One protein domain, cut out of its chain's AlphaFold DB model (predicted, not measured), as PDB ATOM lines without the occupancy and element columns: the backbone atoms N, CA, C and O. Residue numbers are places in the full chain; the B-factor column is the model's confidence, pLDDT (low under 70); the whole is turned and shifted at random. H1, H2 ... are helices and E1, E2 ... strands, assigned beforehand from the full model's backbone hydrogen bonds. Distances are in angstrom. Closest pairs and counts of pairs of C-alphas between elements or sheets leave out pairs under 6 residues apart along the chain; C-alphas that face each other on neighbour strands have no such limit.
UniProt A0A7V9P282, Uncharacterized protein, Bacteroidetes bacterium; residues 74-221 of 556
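Overview. This is residues 74 to 221 of the 556 residues of an uncharacterized protein of Bacteroidetes bacterium (UniProt A0A7V9P282). Helix H4 lies in the middle, between a small three-stranded sheet, E1, E3 and E2, on one side and the longest helix, H5, on the other, while H1 crosses H4 at its residues 139 to 143. Beyond this body, the thin hairpin E4 and E5 ends in a long loop, of which residues 195 to 202 stick out. The printed part has 148 residues, with five named helices and five named strands in the order H1 H2 E1 E2 E3 H3 H4 H5 E4 E5; the class is mixed, helices and strands. The sheet E1 E3 E2 is mixed, and E4 and E5 are antiparallel. The whole is compact, with a radius of gyration of the C-alphas of 15.9 A and spans of 47 by 34 by 30 A.

Arrangement. H1, residues 79 to 92, is followed by H2, residues 95 to 98, which is not on the sheet and is close to H1 but not clearly touching, the closest C-alphas being those of Ile 90 and Met 98, 7.1 A apart. E1, residues 103 to 107, is the parallel neighbour of E3, residues 121 to 125, with N 105 and O 122 2.8 A apart. E2, residues 114 to 116, forms an antiparallel hairpin with E3, with N 123 and O 115 2.8 A apart. H3, residues 126 to 131, only grazes the sheet with its residues 126 to 129. H4, residues 135 to 150, is over E3 and E2 at a height over the sheet of 9.2 A, and runs along the strands, at 23 degrees to E2 on the local plane. H1 and H4 are on one face of the sheet E1 E3 E2, which gives two layers, that is, helices on one face of a sheet. With residues 88 to 92 alone, H1 touches H4, about perpendicular at 76 degrees; the closest C-alphas, of Ile 88 and Ala 139, are 6.2 A apart. H5, residues 159 to 176, touches H4 at a steep tilt of 53 degrees, opposite ways, the C-alphas of Ala 143 and Ala 170 being closest at 4.8 A. E4, residues 188 to 190, forms a hairpin with E5, residues 206 to 208, with N 190 and O 206 3.1 A apart. Every O i to N i+4 pair is within hydrogen-bond range in H1, H3 and H5, and 11 of 12 in H4; H2 is too short for such a pair.

Along the chain. H1 begins at C-alpha 79, (214.304, 248.955, 303.203), and is 19.9 A long. H4 is 22.1 A long and H5 25.7 A; E1 is 12.5 A and E3 12.7 A. E5 ends at C-alpha 208, (214.201, 230.044, 329.515).

Size, cuts and confidence. The C-alphas of Pro 95 and Lys 197, 47.7 A apart, are the two farthest apart. The printed part has no cut; the links H5 to E4 and E4 to E5 are long. The mean pLDDT of the printed part is 77.8, and residues 180 to 214 are under 70.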
ATOM      1  N   VAL A  74     205.239 253.044 313.226       90.50
ATOM      2  CA  VAL A  74     206.118 252.148 312.469       90.50
ATOM      3  C   VAL A  74     206.967 252.948 311.480       90.50
ATOM      4  O   VAL A  74     206.603 254.057 311.076       90.50
ATOM      5  N   TYR A  75     208.117 252.403 311.098       89.94
ATOM      6  CA  TYR A  75     208.878 252.899 309.958       89.94
ATOM      7  C   TYR A  75     208.180 252.506 308.657       89.94
ATOM      8  O   TYR A  75     207.611 251.422 308.552       89.94
ATOM      9  N   LEU A  76     208.236 253.399 307.670       83.75
ATOM     10  CA  LEU A  76     207.694 253.184 306.335       83.75
ATOM     11  C   LEU A  76     208.852 253.209 305.335       83.75
ATOM     12  O   LEU A  76     209.404 254.274 305.051       83.75
ATOM     13  N   ASN A  77     209.188 252.055 304.758       82.56
ATOM     14  CA  ASN A  77     210.280 251.875 303.795       82.56
ATOM     15  C   ASN A  77     211.680 251.985 304.424       82.56
ATOM     16  O   ASN A  77     212.600 252.578 303.844       82.56
ATOM     17  N   TRP A  78     211.888 251.397 305.606       87.12
ATOM     18  CA  TRP A  78     213.242 251.171 306.120       87.12
ATOM     19  C   TRP A  78     213.877 249.950 305.440       87.12
ATOM     20  O   TRP A  78     214.208 248.949 306.075       87.12
ATOM     21  N   ASN A  79     214.068 250.068 304.124       85.69
ATOM     22  CA  ASN A  79     214.304 248.955 303.203       85.69
ATOM     23  C   ASN A  79     215.385 247.964 303.655       85.69
ATOM     24  O   ASN A  79     215.221 246.766 303.463       85.69
ATOM     25  N   GLU A  80     216.501 248.432 304.222       86.25
ATOM     26  CA  GLU A  80     217.580 247.540 304.671       86.25
ATOM     27  C   GLU A  80     217.133 246.628 305.824       86.25
ATOM     28  O   GLU A  80     217.359 245.418 305.773       86.25
ATOM     29  N   VAL A  81     216.466 247.197 306.830       88.44
ATOM     30  CA  VAL A  81     215.998 246.464 308.012       88.44
ATOM     31  C   VAL A  81     214.816 245.575 307.649       88.44
ATOM     32  O   VAL A  81     214.822 244.382 307.945       88.44
ATOM     33  N   GLU A  82     213.833 246.135 306.942       88.75
ATOM     34  CA  GLU A  82     212.645 245.410 306.490       88.75
ATOM     35  C   GLU A  82     213.031 244.214 305.613       88.75
ATOM     36  O   GLU A  82     212.542 243.106 305.832       88.75
ATOM     37  N   LYS A  83     213.952 244.390 304.656       89.56
ATOM     38  CA  LYS A  83     214.426 243.296 303.795       89.56
ATOM     39  C   LYS A  83     215.061 242.172 304.608       89.56
ATOM     40  O   LYS A  83     214.831 241.003 304.313       89.56
ATOM     41  N   TYR A  84     215.860 242.508 305.614       92.31
ATOM     42  CA  TYR A  84     216.521 241.505 306.438       92.31
ATOM     43  C   TYR A  84     215.525 240.700 307.289       92.31
ATOM     44  O   TYR A  84     215.574 239.472 307.278       92.31
ATOM     45  N   ILE A  85     214.562 241.367 307.937       91.62
ATOM     46  CA  ILE A  85     213.486 240.693 308.686       91.62
ATOM     47  C   ILE A  85     212.635 239.806 307.764       91.62
ATOM     48  O   ILE A  85     212.357 238.655 308.100       91.62
ATOM     49  N   ASN A  86     212.289 240.290 306.568       90.00
ATOM     50  CA  ASN A  86     211.578 239.487 305.569       90.00
ATOM     51  C   ASN A  86     212.378 238.245 305.144       90.00
ATOM     52  O   ASN A  86     211.806 237.168 304.998       90.00
ATOM     53  N   ASN A  87     213.700 238.353 304.986       92.19
ATOM     54  CA  ASN A  87     214.544 237.202 304.661       92.19
ATOM     55  C   ASN A  87     214.556 236.155 305.787       92.19
ATOM     56  O   ASN A  87     214.506 234.960 305.494       92.19
ATOM     57  N   ILE A  88     214.578 236.582 307.056       92.12
ATOM     58  CA  ILE A  88     214.426 235.683 308.215       92.12
ATOM     59  C   ILE A  88     213.077 234.967 308.139       92.12
ATOM     60  O   ILE A  88     213.032 233.739 308.218       92.12
ATOM     61  N   ALA A  89     211.992 235.714 307.922       91.44
ATOM     62  CA  ALA A  89     210.650 235.157 307.808       91.44
ATOM     63  C   ALA A  89     210.543 234.106 306.697       91.44
ATOM     64  O   ALA A  89     210.083 232.995 306.950       91.44
ATOM     65  N   ILE A  90     211.029 234.423 305.492       90.38
ATOM     66  CA  ILE A  90     211.048 233.512 304.337       90.38
ATOM     67  C   ILE A  90     211.861 232.250 304.643       90.38
ATOM     68  O   ILE A  90     211.485 231.145 304.244       90.38
ATOM     69  N   ALA A  91     212.986 232.396 305.343       89.75
ATOM     70  CA  ALA A  91     213.856 231.277 305.656       89.75
ATOM     71  C   ALA A  91     213.213 230.301 306.648       89.75
ATOM     72  O   ALA A  91     213.358 229.084 306.476       89.75
ATOM     73  N   ILE A  92     212.490 230.807 307.652       89.50
ATOM     74  CA  ILE A  92     211.932 229.965 308.714       89.50
ATOM     75  C   ILE A  92     210.502 229.517 308.415       89.50
ATOM     76  O   ILE A  92     210.220 228.325 308.507       89.50
ATOM     77  N   LEU A  93     209.609 230.409 307.996       91.00
ATOM     78  CA  LEU A  93     208.189 230.094 307.879       91.00
ATOM     79  C   LEU A  93     207.915 229.111 306.730       91.00
ATOM     80  O   LEU A  93     208.582 229.133 305.691       91.00
ATOM     81  N   PRO A  94     206.924 228.217 306.885       87.50
ATOM     82  CA  PRO A  94     206.553 227.312 305.810       87.50
ATOM     83  C   PRO A  94     205.901 228.097 304.648       87.50
ATOM     84  O   PRO A  94     205.241 229.111 304.890       87.50
ATOM     85  N   PRO A  95     206.022 227.648 303.381       86.62
ATOM     86  CA  PRO A  95     205.517 228.402 302.224       86.62
ATOM     87  C   PRO A  95     204.022 228.751 302.305       86.62
ATOM     88  O   PRO A  95     203.593 229.828 301.902       86.62
ATOM     89  N   ASN A  96     203.219 227.861 302.894       84.56
ATOM     90  CA  ASN A  96     201.790 228.082 303.118       84.56
ATOM     91  C   ASN A  96     201.485 229.186 304.148       84.56
ATOM     92  O   ASN A  96     200.372 229.703 304.143       84.56
ATOM     93  N   ALA A  97     202.423 229.531 305.033       82.12
ATOM     94  CA  ALA A  97     202.302 230.674 305.933       82.12
ATOM     95  C   ALA A  97     202.622 231.986 305.207       82.12
ATOM     96  O   ALA A  97     201.876 232.949 305.355       82.12
ATOM     97  N   MET A  98     203.661 232.003 304.364       80.00
ATOM     98  CA  MET A  98     204.033 233.187 303.573       80.00
ATOM     99  C   MET A  98     202.925 233.616 302.600       80.00
ATOM    100  O   MET A  98     202.711 234.804 302.389       80.00
ATOM    101  N   ASN A  99     202.146 232.662 302.082       78.44
ATOM    102  CA  ASN A  99     201.012 232.940 301.195       78.44
ATOM    103  C   ASN A  99     199.777 233.537 301.903       78.44
ATOM    104  O   ASN A  99     198.761 233.771 301.252       78.44
ATOM    105  N   LYS A 100     199.817 233.759 303.226       77.19
ATOM    106  CA  LYS A 100     198.681 234.262 304.019       77.19
ATOM    107  C   LYS A 100     198.760 235.761 304.335       77.19
ATOM    108  O   LYS A 100     198.259 236.175 305.370       77.19
ATOM    109  N   ASN A 101     199.345 236.574 303.455       83.81
ATOM    110  CA  ASN A 101     199.402 238.039 303.603       83.81
ATOM    111  C   ASN A 101     200.081 238.511 304.905       83.81
ATOM    112  O   ASN A 101     199.626 239.465 305.533       83.81
ATOM    113  N   LEU A 102     201.154 237.836 305.328       88.25
ATOM    114  CA  LEU A 102     201.986 238.327 306.426       88.25
ATOM    115  C   LEU A 102     202.799 239.537 305.948       88.25
ATOM    116  O   LEU A 102     203.549 239.429 304.979       88.25
ATOM    117  N   ASN A 103     202.668 240.659 306.647       87.75
ATOM    118  CA  ASN A 103     203.418 241.888 306.413       87.75
ATOM    119  C   ASN A 103     204.326 242.155 307.611       87.75
ATOM    120  O   ASN A 103     203.887 242.041 308.751       87.75
ATOM    121  N   PHE A 104     205.570 242.548 307.363       89.44
ATOM    122  CA  PHE A 104     206.557 242.787 308.413       89.44
ATOM    123  C   PHE A 104     206.895 244.271 308.478       89.44
ATOM    124  O   PHE A 104     207.327 244.858 307.487       89.44
ATOM    125  N   PHE A 105     206.728 244.855 309.658       91.38
ATOM    126  CA  PHE A 105     206.981 246.257 309.947       91.38
ATOM    127  C   PHE A 105     207.989 246.396 311.081       91.38
ATOM    128  O   PHE A 105     208.061 245.567 311.990       91.38
ATOM    129  N   ILE A 106     208.729 247.499 311.051       94.06
ATOM    130  CA  ILE A 106     209.616 247.880 312.147       94.06
ATOM    131  C   ILE A 106     208.892 248.921 312.986       94.06
ATOM    132  O   ILE A 106     208.572 250.005 312.502       94.06
ATOM    133  N   GLY A 107     208.611 248.586 314.237       94.44
ATOM    134  CA  GLY A 107     207.980 249.487 315.186       94.44
ATOM    135  C   GLY A 107     208.964 250.525 315.719       94.44
ATOM    136  O   GLY A 107     210.128 250.232 316.006       94.44
ATOM    137  N   ARG A 108     208.490 251.759 315.867       93.50
ATOM    138  CA  ARG A 108     209.251 252.883 316.422       93.50
ATOM    139  C   ARG A 108     209.091 252.944 317.922       93.50
ATOM    140  O   ARG A 108     208.486 253.859 318.464       93.50
ATOM    141  N   SER A 109     209.629 251.941 318.584       94.25
ATOM    142  CA  SER A 109     209.712 251.945 320.030       94.25
ATOM    143  C   SER A 109     211.084 251.468 320.455       94.25
ATOM    144  O   SER A 109     211.652 250.532 319.879       94.25
ATOM    145  N   HIS A 110     211.615 252.130 321.476       94.81
ATOM    146  CA  HIS A 110     212.845 251.701 322.114       94.81
ATOM    147  C   HIS A 110     212.633 250.492 323.045       94.81
ATOM    148  O   HIS A 110     213.614 249.863 323.450       94.81
ATOM    149  N   TYR A 111     211.380 250.137 323.354       94.06
ATOM    150  CA  TYR A 111     211.044 248.963 324.152       94.06
ATOM    151  C   TYR A 111     211.204 247.657 323.370       94.06
ATOM    152  O   TYR A 111     211.100 247.592 322.142       94.06
ATOM    153  N   SER A 112     211.480 246.593 324.120       93.38
ATOM    154  CA  SER A 112     211.729 245.252 323.602       93.38
ATOM    155  C   SER A 112     210.428 244.487 323.417       93.38
ATOM    156  O   SER A 112     210.086 243.655 324.249       93.38
ATOM    157  N   ASP A 113     209.702 244.789 322.348       93.94
ATOM    158  CA  ASP A 113     208.392 244.188 322.106       93.94
ATOM    159  C   ASP A 113     208.182 243.831 320.628       93.94
ATOM    160  O   ASP A 113     208.783 244.425 319.723       93.94
ATOM    161  N   ALA A 114     207.350 242.822 320.405       94.12
ATOM    162  CA  ALA A 114     206.882 242.401 319.099       94.12
ATOM    163  C   ALA A 114     205.405 242.027 319.211       94.12
ATOM    164  O   ALA A 114     204.965 241.503 320.227       94.12
ATOM    165  N   ASN A 115     204.628 242.323 318.177       93.62
ATOM    166  CA  ASN A 115     203.223 241.944 318.143       93.62
ATOM    167  C   ASN A 115     202.769 241.631 316.725       93.62
ATOM    168  O   ASN A 115     203.359 242.090 315.745       93.62
ATOM    169  N   VAL A 116     201.671 240.891 316.620       92.94
ATOM    170  CA  VAL A 116     200.965 240.662 315.366       92.94
ATOM    171  C   VAL A 116     199.523 241.136 315.441       92.94
ATOM    172  O   VAL A 116     198.809 240.922 316.421       92.94
ATOM    173  N   SER A 117     199.056 241.754 314.362       90.25
ATOM    174  CA  SER A 117     197.651 242.098 314.217       90.25
ATOM    175  C   SER A 117     196.841 240.984 313.571       90.25
ATOM    176  O   SER A 117     197.351 240.092 312.889       90.25
ATOM    177  N   ARG A 118     195.516 241.072 313.695       86.56
ATOM    178  CA  ARG A 118     194.611 240.119 313.037       86.56
ATOM    179  C   ARG A 118     194.634 240.188 311.506       86.56
ATOM    180  O   ARG A 118     193.986 239.362 310.869       86.56
ATOM    181  N   PHE A 119     195.298 241.187 310.925       88.31
ATOM    182  CA  PHE A 119     195.469 241.321 309.478       88.31
ATOM    183  C   PHE A 119     196.797 240.743 308.991       88.31
ATOM    184  O   PHE A 119     197.047 240.768 307.793       88.31
ATOM    185  N   GLY A 120     197.614 240.190 309.893       89.38
ATOM    186  CA  GLY A 120     198.914 239.627 309.550       89.38
ATOM    187  C   GLY A 120     200.017 240.677 309.510       89.38
ATOM    188  O   GLY A 120     201.071 240.407 308.952       89.38
ATOM    189  N   ASN A 121     199.799 241.857 310.101       91.25
ATOM    190  CA  ASN A 121     200.844 242.864 310.259       91.25
ATOM    191  C   ASN A 121     201.653 242.534 311.515       91.25
ATOM    192  O   ASN A 121     201.148 242.672 312.627       91.25
ATOM    193  N   LEU A 122     202.883 242.073 311.329       93.25
ATOM    194  CA  LEU A 122     203.842 241.788 312.387       93.25
ATOM    195  C   LEU A 122     204.710 243.021 312.587       93.25
ATOM    196  O   LEU A 122     205.338 243.492 311.642       93.25
ATOM    197  N   ILE A 123     204.758 243.533 313.807       93.69
ATOM    198  CA  ILE A 123     205.520 244.722 314.171       93.69
ATOM    199  C   ILE A 123     206.623 244.298 315.132       93.69
ATOM    200  O   ILE A 123     206.343 243.817 316.225       93.69
ATOM    201  N   PHE A 124     207.874 244.510 314.729       94.69
ATOM    202  CA  PHE A 124     209.053 244.303 315.569       94.69
ATOM    203  C   PHE A 124     209.626 245.649 315.975       94.69
ATOM    204  O   PHE A 124     210.127 246.390 315.127       94.69
ATOM    205  N   ASN A 125     209.567 245.982 317.263       96.06
ATOM    206  CA  ASN A 125     210.135 247.237 317.733       96.06
ATOM    207  C   ASN A 125     211.663 247.228 317.606       96.06
ATOM    208  O   ASN A 125     212.318 246.198 317.773       96.06
ATOM    209  N   VAL A 126     212.250 248.399 317.360       95.38
ATOM    210  CA  VAL A 126     213.712 248.574 317.307       95.38
ATOM    211  C   VAL A 126     214.394 248.037 318.571       95.38
ATOM    212  O   VAL A 126     215.444 247.395 318.482       95.38
ATOM    213  N   GLY A 127     213.778 248.238 319.742       94.44
ATOM    214  CA  GLY A 127     214.275 247.694 321.005       94.44
ATOM    215  C   GLY A 127     214.389 246.168 321.019       94.44
ATOM    216  O   GLY A 127     215.372 245.649 321.550       94.44
ATOM    217  N   LYS A 128     213.446 245.457 320.381       94.38
ATOM    218  CA  LYS A 128     213.458 243.991 320.268       94.38
ATOM    219  C   LYS A 128     214.675 243.538 319.467       94.38
ATOM    220  O   LYS A 128     215.507 242.808 319.984       94.38
ATOM    221  N   ILE A 129     214.855 244.090 318.266       93.81
ATOM    222  CA  ILE A 129     215.974 243.762 317.364       93.81
ATOM    223  C   ILE A 129     217.337 243.947 318.049       93.81
ATOM    224  O   ILE A 129     218.230 243.119 317.885       93.81
ATOM    225  N   TYR A 130     217.511 245.028 318.813       92.56
ATOM    226  CA  TYR A 130     218.758 245.275 319.538       92.56
ATOM    227  C   TYR A 130     218.997 244.266 320.672       92.56
ATOM    228  O   TYR A 130     220.128 243.818 320.869       92.56
ATOM    229  N   ASN A 131     217.954 243.925 321.430       90.06
ATOM    230  CA  ASN A 131     218.085 243.056 322.597       90.06
ATOM    231  C   ASN A 131     218.245 241.577 322.236       90.06
ATOM    232  O   ASN A 131     218.747 240.825 323.067       90.06
ATOM    233  N   GLU A 132     217.894 241.168 321.014       90.38
ATOM    234  CA  GLU A 132     218.080 239.782 320.593       90.38
ATOM    235  C   GLU A 132     219.548 239.361 320.637       90.38
ATOM    236  O   GLU A 132     220.419 239.993 320.031       90.38
ATOM    237  N   GLU A 133     219.840 238.271 321.348       85.94
ATOM    238  CA  GLU A 133     221.210 237.783 321.527       85.94
ATOM    239  C   GLU A 133     221.853 237.422 320.183       85.94
ATOM    240  O   GLU A 133     223.028 237.704 319.939       85.94
ATOM    241  N   ASN A 134     221.073 236.798 319.299       87.44
ATOM    242  CA  ASN A 134     221.520 236.331 317.997       87.44
ATOM    243  C   ASN A 134     220.352 236.192 317.002       87.44
ATOM    244  O   ASN A 134     219.187 236.379 317.352       87.44
ATOM    245  N   GLU A 135     220.676 235.870 315.750       90.62
ATOM    246  CA  GLU A 135     219.705 235.808 314.649       90.62
ATOM    247  C   GLU A 135     218.640 234.723 314.863       90.62
ATOM    248  O   GLU A 135     217.497 234.879 314.434       90.62
ATOM    249  N   THR A 136     218.980 233.641 315.563       88.69
ATOM    250  CA  THR A 136     218.050 232.537 315.829       88.69
ATOM    251  C   THR A 136     217.021 232.886 316.900       88.69
ATOM    252  O   THR A 136     215.878 232.455 316.775       88.69
ATOM    253  N   PHE A 137     217.366 233.705 317.899       88.44
ATOM    254  CA  PHE A 137     216.360 234.237 318.830       88.44
ATOM    255  C   PHE A 137     215.405 235.215 318.136       88.44
ATOM    256  O   PHE A 137     214.193 235.066 318.257       88.44
ATOM    257  N   LEU A 138     215.921 236.094 317.270       91.75
ATOM    258  CA  LEU A 138     215.062 236.952 316.451       91.75
ATOM    259  C   LEU A 138     214.103 236.135 315.568       91.75
ATOM    260  O   LEU A 138     212.924 236.463 315.442       91.75
ATOM    261  N   ALA A 139     214.596 235.048 314.972       92.12
ATOM    262  CA  ALA A 139     213.775 234.123 314.202       92.12
ATOM    263  C   ALA A 139     212.733 233.392 315.065       92.12
ATOM    264  O   ALA A 139     211.605 233.177 314.622       92.12
ATOM    265  N   TYR A 140     213.093 233.018 316.295       91.25
ATOM    266  CA  TYR A 140     212.178 232.407 317.254       91.25
ATOM    267  C   TYR A 140     210.987 233.323 317.555       91.25
ATOM    268  O   TYR A 140     209.844 232.897 317.386       91.25
ATOM    269  N   ASP A 141     211.241 234.585 317.899       92.19
ATOM    270  CA  ASP A 141     210.174 235.552 318.172       92.19
ATOM    271  C   ASP A 141     209.329 235.849 316.931       92.19
ATOM    272  O   ASP A 141     208.106 235.933 317.012       92.19
ATOM    273  N   LEU A 142     209.952 235.916 315.749       93.50
ATOM    274  CA  LEU A 142     209.223 236.041 314.485       93.50
ATOM    275  C   LEU A 142     208.254 234.879 314.270       93.50
ATOM    276  O   LEU A 142     207.108 235.091 313.868       93.50
ATOM    277  N   ALA A 143     208.688 233.653 314.555       92.50
ATOM    278  CA  ALA A 143     207.832 232.485 314.434       92.50
ATOM    279  C   ALA A 143     206.708 232.469 315.486       92.50
ATOM    280  O   ALA A 143     205.597 232.050 315.147       92.50
ATOM    281  N   ILE A 144     206.953 232.960 316.709       92.12
ATOM    282  CA  ILE A 144     205.905 233.173 317.723       92.12
ATOM    283  C   ILE A 144     204.843 234.127 317.179       92.12
ATOM    284  O   ILE A 144     203.675 233.741 317.087       92.12
ATOM    285  N   GLU A 145     205.232 235.323 316.738       94.38
ATOM    286  CA  GLU A 145     204.277 236.322 316.246       94.38
ATOM    287  C   GLU A 145     203.517 235.825 315.013       94.38
ATOM    288  O   GLU A 145     202.296 235.949 314.920       94.38
ATOM    289  N   ALA A 146     204.192 235.139 314.090       93.62
ATOM    290  CA  ALA A 146     203.522 234.543 312.939       93.62
ATOM    291  C   ALA A 146     202.490 233.488 313.367       93.62
ATOM    292  O   ALA A 146     201.394 233.420 312.805       93.62
ATOM    293  N   SER A 147     202.798 232.678 314.382       92.50
ATOM    294  CA  SER A 147     201.882 231.651 314.884       92.50
ATOM    295  C   SER A 147     200.583 232.247 315.436       92.50
ATOM    296  O   SER A 147     199.506 231.706 315.172       92.50
ATOM    297  N   HIS A 148     200.662 233.394 316.124       91.62
ATOM    298  CA  HIS A 148     199.494 234.081 316.670       91.62
ATOM    299  C   HIS A 148     198.488 234.438 315.572       91.62
ATOM    300  O   HIS A 148     197.280 234.252 315.751       91.62
ATOM    301  N   TYR A 149     198.977 234.838 314.399       91.56
ATOM    302  CA  TYR A 149     198.140 235.051 313.225       91.56
ATOM    303  C   TYR A 149     197.645 233.739 312.601       91.56
ATOM    304  O   TYR A 149     196.444 233.564 312.376       91.56
ATOM    305  N   LEU A 150     198.546 232.781 312.353       89.12
ATOM    306  CA  LEU A 150     198.229 231.532 311.649       89.12
ATOM    307  C   LEU A 150     197.174 230.683 312.369       89.12
ATOM    308  O   LEU A 150     196.356 230.040 311.705       89.12
ATOM    309  N   PHE A 151     197.183 230.706 313.702       88.12
ATOM    310  CA  PHE A 151     196.242 229.985 314.560       88.12
ATOM    311  C   PHE A 151     195.097 230.857 315.084       88.12
ATOM    312  O   PHE A 151     194.294 230.385 315.890       88.12
ATOM    313  N   LYS A 152     194.989 232.110 314.615       87.94
ATOM    314  CA  LYS A 152     193.942 233.064 315.008       87.94
ATOM    315  C   LYS A 152     193.839 233.228 316.533       87.94
ATOM    316  O   LYS A 152     192.740 233.277 317.083       87.94
ATOM    317  N   HIS A 153     194.981 233.314 317.217       86.38
ATOM    318  CA  HIS A 153     195.043 233.451 318.676       86.38
ATOM    319  C   HIS A 153     194.307 234.703 319.180       86.38
ATOM    320  O   HIS A 153     193.695 234.656 320.235       86.38
ATOM    321  N   MET A 154     194.245 235.763 318.369       81.12
ATOM    322  CA  MET A 154     193.484 236.997 318.637       81.12
ATOM    323  C   MET A 154     191.956 236.805 318.769       81.12
ATOM    324  O   MET A 154     191.249 237.767 319.056       81.12
ATOM    325  N   LEU A 155     191.429 235.605 318.490       78.75
ATOM    326  CA  LEU A 155     190.005 235.252 318.599       78.75
ATOM    327  C   LEU A 155     189.728 234.259 319.740       78.75
ATOM    328  O   LEU A 155     188.654 233.658 319.784       78.75
ATOM    329  N   ARG A 156     190.720 233.998 320.594       78.25
ATOM    330  CA  ARG A 156     190.673 232.987 321.652       78.25
ATOM    331  C   ARG A 156     190.980 233.648 322.994       78.25
ATOM    332  O   ARG A 156     191.839 234.518 323.058       78.25
ATOM    333  N   ASP A 157     190.342 233.158 324.055       72.69
ATOM    334  CA  ASP A 157     190.482 233.723 325.407       72.69
ATOM    335  C   ASP A 157     191.467 232.937 326.302       72.69
ATOM    336  O   ASP A 157     191.735 233.322 327.437       72.69
ATOM    337  N   ASP A 158     192.029 231.830 325.802       78.94
ATOM    338  CA  ASP A 158     192.933 230.951 326.557       78.94
ATOM    339  C   ASP A 158     194.405 231.325 326.322       78.94
ATOM    340  O   ASP A 158     195.077 230.779 325.442       78.94
ATOM    341  N   ALA A 159     194.896 232.288 327.106       76.00
ATOM    342  CA  ALA A 159     196.251 232.825 326.991       76.00
ATOM    343  C   ALA A 159     197.353 231.759 327.156       76.00
ATOM    344  O   ALA A 159     198.389 231.838 326.492       76.00
ATOM    345  N   GLU A 160     197.142 230.748 328.004       72.75
ATOM    346  CA  GLU A 160     198.138 229.702 328.250       72.75
ATOM    347  C   GLU A 160     198.224 228.732 327.067       72.75
ATOM    348  O   GLU A 160     199.317 228.493 326.544       72.75
ATOM    349  N   ALA A 161     197.082 228.241 326.574       76.94
ATOM    350  CA  ALA A 161     197.059 227.378 325.394       76.94
ATOM    351  C   ALA A 161     197.585 228.105 324.146       76.94
ATOM    352  O   ALA A 161     198.317 227.513 323.350       76.94
ATOM    353  N   ILE A 162     197.256 229.394 323.997       81.62
ATOM    354  CA  ILE A 162     197.790 230.280 322.954       81.62
ATOM    355  C   ILE A 162     199.320 230.317 323.008       81.62
ATOM    356  O   ILE A 162     199.979 230.074 321.995       81.62
ATOM    357  N   ARG A 163     199.891 230.579 324.190       79.62
ATOM    358  CA  ARG A 163     201.343 230.670 324.381       79.62
ATOM    359  C   ARG A 163     202.035 229.339 324.089       79.62
ATOM    360  O   ARG A 163     203.022 229.308 323.359       79.62
ATOM    361  N   LEU A 164     201.504 228.229 324.605       80.44
ATOM    362  CA  LEU A 164     202.069 226.894 324.376       80.44
ATOM    363  C   LEU A 164     202.032 226.496 322.898       80.44
ATOM    364  O   LEU A 164     202.998 225.919 322.389       80.44
ATOM    365  N   GLN A 165     200.939 226.808 322.200       82.62
ATOM    366  CA  GLN A 165     200.809 226.540 320.771       82.62
ATOM    367  C   GLN A 165     201.788 227.385 319.948       82.62
ATOM    368  O   GLN A 165     202.404 226.860 319.016       82.62
ATOM    369  N   ALA A 166     201.966 228.657 320.313       84.00
ATOM    370  CA  ALA A 166     202.904 229.558 319.656       84.00
ATOM    371  C   ALA A 166     204.359 229.092 319.800       84.00
ATOM    372  O   ALA A 166     205.054 228.901 318.800       84.00
ATOM    373  N   ASP A 167     204.779 228.787 321.030       82.75
ATOM    374  CA  ASP A 167     206.105 228.236 321.319       82.75
ATOM    375  C   ASP A 167     206.346 226.924 320.558       82.75
ATOM    376  O   ASP A 167     207.405 226.716 319.965       82.75
ATOM    377  N   SER A 168     205.357 226.023 320.561       83.75
ATOM    378  CA  SER A 168     205.463 224.719 319.894       83.75
ATOM    379  C   SER A 168     205.645 224.870 318.386       83.75
ATOM    380  O   SER A 168     206.441 224.146 317.785       83.75
ATOM    381  N   PHE A 169     204.946 225.828 317.775       86.12
ATOM    382  CA  PHE A 169     205.110 226.150 316.363       86.12
ATOM    383  C   PHE A 169     206.498 226.713 316.068       86.12
ATOM    384  O   PHE A 169     207.170 226.205 315.168       86.12
ATOM    385  N   ALA A 170     206.950 227.704 316.840       85.75
ATOM    386  CA  ALA A 170     208.270 228.301 316.664       85.75
ATOM    387  C   ALA A 170     209.378 227.241 316.771       85.75
ATOM    388  O   ALA A 170     210.235 227.130 315.894       85.75
ATOM    389  N   ILE A 171     209.293 226.373 317.780       84.69
ATOM    390  CA  ILE A 171     210.205 225.242 317.964       84.69
ATOM    391  C   ILE A 171     210.167 224.289 316.763       84.69
ATOM    392  O   ILE A 171     211.220 223.916 316.243       84.69
ATOM    393  N   ALA A 172     208.979 223.873 316.319       83.88
ATOM    394  CA  ALA A 172     208.833 222.920 315.220       83.88
ATOM    395  C   ALA A 172     209.421 223.464 313.912       83.88
ATOM    396  O   ALA A 172     210.132 222.750 313.202       83.88
ATOM    397  N   VAL A 173     209.171 224.742 313.623       85.38
ATOM    398  CA  VAL A 173     209.702 225.430 312.449       85.38
ATOM    399  C   VAL A 173     211.230 225.481 312.492       85.38
ATOM    400  O   VAL A 173     211.888 225.056 311.540       85.38
ATOM    401  N   LEU A 174     211.812 225.921 313.610       83.75
ATOM    402  CA  LEU A 174     213.266 226.006 313.748       83.75
ATOM    403  C   LEU A 174     213.940 224.623 313.712       83.75
ATOM    404  O   LEU A 174     214.996 224.475 313.092       83.75
ATOM    405  N   LYS A 175     213.324 223.584 314.296       83.06
ATOM    406  CA  LYS A 175     213.802 222.190 314.197       83.06
ATOM    407  C   LYS A 175     213.767 221.676 312.762       83.06
ATOM    408  O   LYS A 175     214.747 221.100 312.297       83.06
ATOM    409  N   GLY A 176     212.673 221.924 312.039       80.06
ATOM    410  CA  GLY A 176     212.537 221.546 310.629       80.06
ATOM    411  C   GLY A 176     213.610 222.178 309.738       80.06
ATOM    412  O   GLY A 176     214.023 221.587 308.741       80.06
ATOM    413  N   LYS A 177     214.121 223.348 310.134       81.81
ATOM    414  CA  LYS A 177     215.232 224.050 309.476       81.81
ATOM    415  C   LYS A 177     216.612 223.682 310.031       81.81
ATOM    416  O   LYS A 177     217.607 224.243 309.583       81.81
ATOM    417  N   LYS A 178     216.687 222.738 310.978       79.25
ATOM    418  CA  LYS A 178     217.911 222.330 311.693       79.25
ATOM    419  C   LYS A 178     218.629 223.502 312.374       79.25
ATOM    420  O   LYS A 178     219.846 223.481 312.535       79.25
ATOM    421  N   LEU A 179     217.869 224.521 312.770       71.44
ATOM    422  CA  LEU A 179     218.386 225.684 313.485       71.44
ATOM    423  C   LEU A 179     218.484 225.421 314.985       71.44
ATOM    424  O   LEU A 179     219.299 226.038 315.645       71.44
ATOM    425  N   ILE A 180     217.704 224.478 315.523       69.06
ATOM    426  CA  ILE A 180     217.777 224.062 316.929       69.06
ATOM    427  C   ILE A 180     217.757 222.532 317.043       69.06
ATOM    428  O   ILE A 180     217.171 221.854 316.199       69.06
ATOM    429  N   HIS A 181     218.400 221.985 318.082       62.94
ATOM    430  CA  HIS A 181     218.466 220.540 318.348       62.94
ATOM    431  C   HIS A 181     217.465 220.105 319.433       62.94
ATOM    432  O   HIS A 181     217.101 220.896 320.303       62.94
ATOM    433  N   ASP A 182     217.048 218.833 319.434       58.66
ATOM    434  CA  ASP A 182     216.086 218.298 320.412       58.66
ATOM    435  C   ASP A 182     216.590 218.356 321.862       58.66
ATOM    436  O   ASP A 182     215.821 218.658 322.771       58.66
ATOM    437  N   SER A 183     217.889 218.136 322.081       52.44
ATOM    438  CA  SER A 183     218.521 218.123 323.415       52.44
ATOM    439  C   SER A 183     218.686 219.501 324.072       52.44
ATOM    440  O   SER A 183     219.178 219.593 325.194       52.44
ATOM    441  N   VAL A 184     218.318 220.574 323.374       52.97
ATOM    442  CA  VAL A 184     218.718 221.949 323.700       52.97
ATOM    443  C   VAL A 184     217.575 222.762 324.324       52.97
ATOM    444  O   VAL A 184     217.813 223.742 325.025       52.97
ATOM    445  N   ILE A 185     216.329 222.300 324.197       53.34
ATOM    446  CA  ILE A 185     215.157 222.979 324.757       53.34
ATOM    447  C   ILE A 185     214.979 222.569 326.219       53.34
ATOM    448  O   ILE A 185     214.180 221.695 326.553       53.34
ATOM    449  N   LYS A 186     215.715 223.218 327.121       48.22
ATOM    450  CA  LYS A 186     215.459 223.091 328.558       48.22
ATOM    451  C   LYS A 186     214.436 224.138 328.976       48.22
ATOM    452  O   LYS A 186     214.813 225.213 329.410       48.22
ATOM    453  N   VAL A 187     213.149 223.818 328.834       47.78
ATOM    454  CA  VAL A 187     212.040 224.612 329.390       47.78
ATOM    455  C   VAL A 187     212.175 224.609 330.912       47.78
ATOM    456  O   VAL A 187     211.671 223.719 331.589       47.78
ATOM    457  N   VAL A 188     212.907 225.570 331.468       41.81
ATOM    458  CA  VAL A 188     212.924 225.763 332.918       41.81
ATOM    459  C   VAL A 188     211.697 226.590 333.248       41.81
ATOM    460  O   VAL A 188     211.664 227.761 332.902       41.81
ATOM    461  N   LEU A 189     210.692 225.979 333.870       38.16
ATOM    462  CA  LEU A 189     209.565 226.697 334.459       38.16
ATOM    463  C   LEU A 189     210.048 227.230 335.814       38.16
ATOM    464  O   LEU A 189     210.089 226.482 336.791       38.16
ATOM    465  N   LYS A 190     210.497 228.488 335.888       38.09
ATOM    466  CA  LYS A 190     210.739 229.114 337.197       38.09
ATOM    467  C   LYS A 190     209.402 229.591 337.759       38.09
ATOM    468  O   LYS A 190     208.694 230.341 337.091       38.09
ATOM    469  N   LYS A 191     209.076 229.163 338.980       37.75
ATOM    470  CA  LYS A 191     207.995 229.751 339.777       37.75
ATOM    471  C   LYS A 191     208.464 231.148 340.201       37.75
ATOM    472  O   LYS A 191     209.539 231.247 340.788       37.75
ATOM    473  N   GLY A 192     207.745 232.196 339.807       39.66
ATOM    474  CA  GLY A 192     208.115 233.579 340.128       39.66
ATOM    475  C   GLY A 192     208.113 233.854 341.636       39.66
ATOM    476  O   GLY A 192     207.412 233.174 342.390       39.66
ATOM    477  N   ASP A 193     208.895 234.848 342.062       35.94
ATOM    478  CA  ASP A 193     208.818 235.400 343.417       35.94
ATOM    479  C   ASP A 193     207.416 235.988 343.689       35.94
ATOM    480  O   ASP A 193     206.747 236.457 342.763       35.94
ATOM    481  N   PRO A 194     206.935 235.965 344.945       34.72
ATOM    482  CA  PRO A 194     205.645 236.542 345.306       34.72
ATOM    483  C   PRO A 194     205.670 238.072 345.171       34.72
ATOM    484  O   PRO A 194     206.328 238.762 345.946       34.72
ATOM    485  N   GLU A 195     204.918 238.607 344.211       42.16
ATOM    486  CA  GLU A 195     204.746 240.052 344.012       42.16
ATOM    487  C   GLU A 195     203.588 240.653 344.852       42.16
ATOM    488  O   GLU A 195     202.780 239.914 345.433       42.16
ATOM    489  N   PRO A 196     203.527 241.997 344.995       35.56
ATOM    490  CA  PRO A 196     202.816 242.673 346.075       35.56
ATOM    491  C   PRO A 196     201.308 242.407 346.086       35.56
ATOM    492  O   PRO A 196     200.619 242.419 345.067       35.56
ATOM    493  N   LYS A 197     200.794 242.186 347.302       35.62
ATOM    494  CA  LYS A 197     199.396 241.857 347.616       35.62
ATOM    495  C   LYS A 197     198.409 242.738 346.834       35.62
ATOM    496  O   LYS A 197     198.274 243.917 347.143       35.62
ATOM    497  N   GLY A 198     197.655 242.153 345.899       39.53
ATOM    498  CA  GLY A 198     196.469 242.827 345.349       39.53
ATOM    499  C   GLY A 198     195.947 242.384 343.982       39.53
ATOM    500  O   GLY A 198     194.794 242.679 343.679       39.53
ATOM    501  N   LYS A 199     196.712 241.658 343.157       34.34
ATOM    502  CA  LYS A 199     196.229 241.172 341.849       34.34
ATOM    503  C   LYS A 199     196.436 239.662 341.713       34.34
ATOM    504  O   LYS A 199     197.561 239.183 341.742       34.34
ATOM    505  N   LYS A 200     195.343 238.902 341.563       34.56
ATOM    506  CA  LYS A 200     195.389 237.488 341.156       34.56
ATOM    507  C   LYS A 200     195.669 237.422 339.653       34.56
ATOM    508  O   LYS A 200     194.733 237.436 338.864       34.56
ATOM    509  N   TYR A 201     196.938 237.344 339.275       39.69
ATOM    510  CA  TYR A 201     197.341 236.765 337.995       39.69
ATOM    511  C   TYR A 201     198.107 235.476 338.296       39.69
ATOM    512  O   TYR A 201     198.863 235.424 339.265       39.69
ATOM    513  N   GLY A 202     197.804 234.413 337.545       40.28
ATOM    514  CA  GLY A 202     198.383 233.082 337.729       40.28
ATOM    515  C   GLY A 202     199.908 233.094 337.644       40.28
ATOM    516  O   GLY A 202     200.489 234.022 337.084       40.28
ATOM    517  N   ASP A 203     200.531 232.068 338.228       38.28
ATOM    518  CA  ASP A 203     201.978 231.855 338.274       38.28
ATOM    519  C   ASP A 203     202.659 232.307 336.967       38.28
ATOM    520  O   ASP A 203     202.480 231.699 335.909       38.28
ATOM    521  N   VAL A 204     203.439 233.394 337.015       41.44
ATOM    522  CA  VAL A 204     204.216 233.845 335.855       41.44
ATOM    523  C   VAL A 204     205.324 232.824 335.628       41.44
ATOM    524  O   VAL A 204     206.361 232.822 336.288       41.44
ATOM    525  N   ILE A 205     205.077 231.910 334.695       41.62
ATOM    526  CA  ILE A 205     206.058 230.939 334.232       41.62
ATOM    527  C   ILE A 205     207.098 231.686 333.387       41.62
ATOM    528  O   ILE A 205     206.870 231.996 332.207       41.62
ATOM    529  N   ASN A 206     208.265 231.934 333.981       42.91
ATOM    530  CA  ASN A 206     209.457 232.340 333.246       42.91
ATOM    531  C   ASN A 206     210.067 231.095 332.605       42.91
ATOM    532  O   ASN A 206     210.592 230.241 333.316       42.91
ATOM    533  N   LYS A 207     209.957 230.990 331.275       50.34
ATOM    534  CA  LYS A 207     210.500 229.902 330.456       50.34
ATOM    535  C   LYS A 207     211.791 230.374 329.799       50.34
ATOM    536  O   LYS A 207     211.752 231.214 328.910       50.34
ATOM    537  N   THR A 208     212.926 229.826 330.215       48.41
ATOM    538  CA  THR A 208     214.201 230.044 329.515       48.41
ATOM    539  C   THR A 208     214.331 229.001 328.411       48.41
ATOM    540  O   THR A 208     214.267 227.810 328.698       48.41
ATOM    541  N   ILE A 209     214.493 229.417 327.156       53.81
ATOM    542  CA  ILE A 209     214.828 228.518 326.046       53.81
ATOM    543  C   ILE A 209     216.309 228.717 325.753       53.81
ATOM    544  O   ILE A 209     216.722 229.789 325.328       53.81
ATOM    545  N   TYR A 210     217.113 227.684 325.994       52.56
ATOM    546  CA  TYR A 210     218.509 227.691 325.578       52.56
ATOM    547  C   TYR A 210     218.551 227.325 324.096       52.56
ATOM    548  O   TYR A 210     218.023 226.290 323.709       52.56
ATOM    549  N   ILE A 211     219.147 228.169 323.256       56.00
ATOM    550  CA  ILE A 211     219.352 227.894 321.831       56.00
ATOM    551  C   ILE A 211     220.853 227.680 321.616       56.00
ATOM    552  O   ILE A 211     221.638 228.620 321.587       56.00
ATOM    553  N   VAL A 212     221.266 226.417 321.526       53.06
ATOM    554  CA  VAL A 212     222.679 225.983 321.539       53.06
ATOM    555  C   VAL A 212     223.160 225.481 320.170       53.06
ATOM    556  O   VAL A 212     224.224 224.888 320.077       53.06
ATOM    557  N   ASN A 213     222.459 225.739 319.063       56.91
ATOM    558  CA  ASN A 213     223.084 225.544 317.751       56.91
ATOM    559  C   ASN A 213     222.641 226.588 316.732       56.91
ATOM    560  O   ASN A 213     221.545 227.114 316.819       56.91
ATOM    561  N   THR A 214     223.575 226.932 315.842       65.25
ATOM    562  CA  THR A 214     223.497 227.987 314.819       65.25
ATOM    563  C   THR A 214     223.073 229.356 315.370       65.25
ATOM    564  O   THR A 214     221.917 229.738 315.279       65.25
ATOM    565  N   LYS A 215     224.019 230.145 315.910       74.00
ATOM    566  CA  LYS A 215     223.755 231.547 316.316       74.00
ATOM    567  C   LYS A 215     223.334 232.438 315.131       74.00
ATOM    568  O   LYS A 215     222.644 233.432 315.321       74.00
ATOM    569  N   TYR A 216     223.789 232.092 313.926       81.50
ATOM    570  CA  TYR A 216     223.568 232.845 312.692       81.50
ATOM    571  C   TYR A 216     223.360 231.866 311.539       81.50
ATOM    572  O   TYR A 216     224.190 230.976 311.353       81.50
ATOM    573  N   PHE A 217     222.275 232.021 310.788       81.50
ATOM    574  CA  PHE A 217     221.886 231.155 309.678       81.50
ATOM    575  C   PHE A 217     221.678 231.883 308.344       81.50
ATOM    576  O   PHE A 217     221.731 231.210 307.316       81.50
ATOM    577  N   LEU A 218     221.480 233.208 308.317       86.38
ATOM    578  CA  LEU A 218     221.584 233.982 307.071       86.38
ATOM    579  C   LEU A 218     222.942 234.661 306.982       86.38
ATOM    580  O   LEU A 218     223.737 234.321 306.110       86.38
ATOM    581  N   ASP A 219     223.213 235.622 307.868       85.62
ATOM    582  CA  ASP A 219     224.464 236.376 307.839       85.62
ATOM    583  C   ASP A 219     224.762 237.088 309.167       85.62
ATOM    584  O   ASP A 219     224.137 238.087 309.533       85.62
ATOM    585  N   SER A 220     225.808 236.625 309.854       89.56
ATOM    586  CA  SER A 220     226.268 237.233 311.106       89.56
ATOM    587  C   SER A 220     226.754 238.678 310.950       89.56
ATOM    588  O   SER A 220     226.662 239.454 311.904       89.56
ATOM    589  N   ILE A 221     227.277 239.055 309.777       91.44
ATOM    590  CA  ILE A 221     227.781 240.408 309.521       91.44
ATOM    591  C   ILE A 221     226.595 241.362 309.408       91.44
ATOM    592  O   ILE A 221     226.558 242.377 310.111       91.44
TER     593      ILE A 221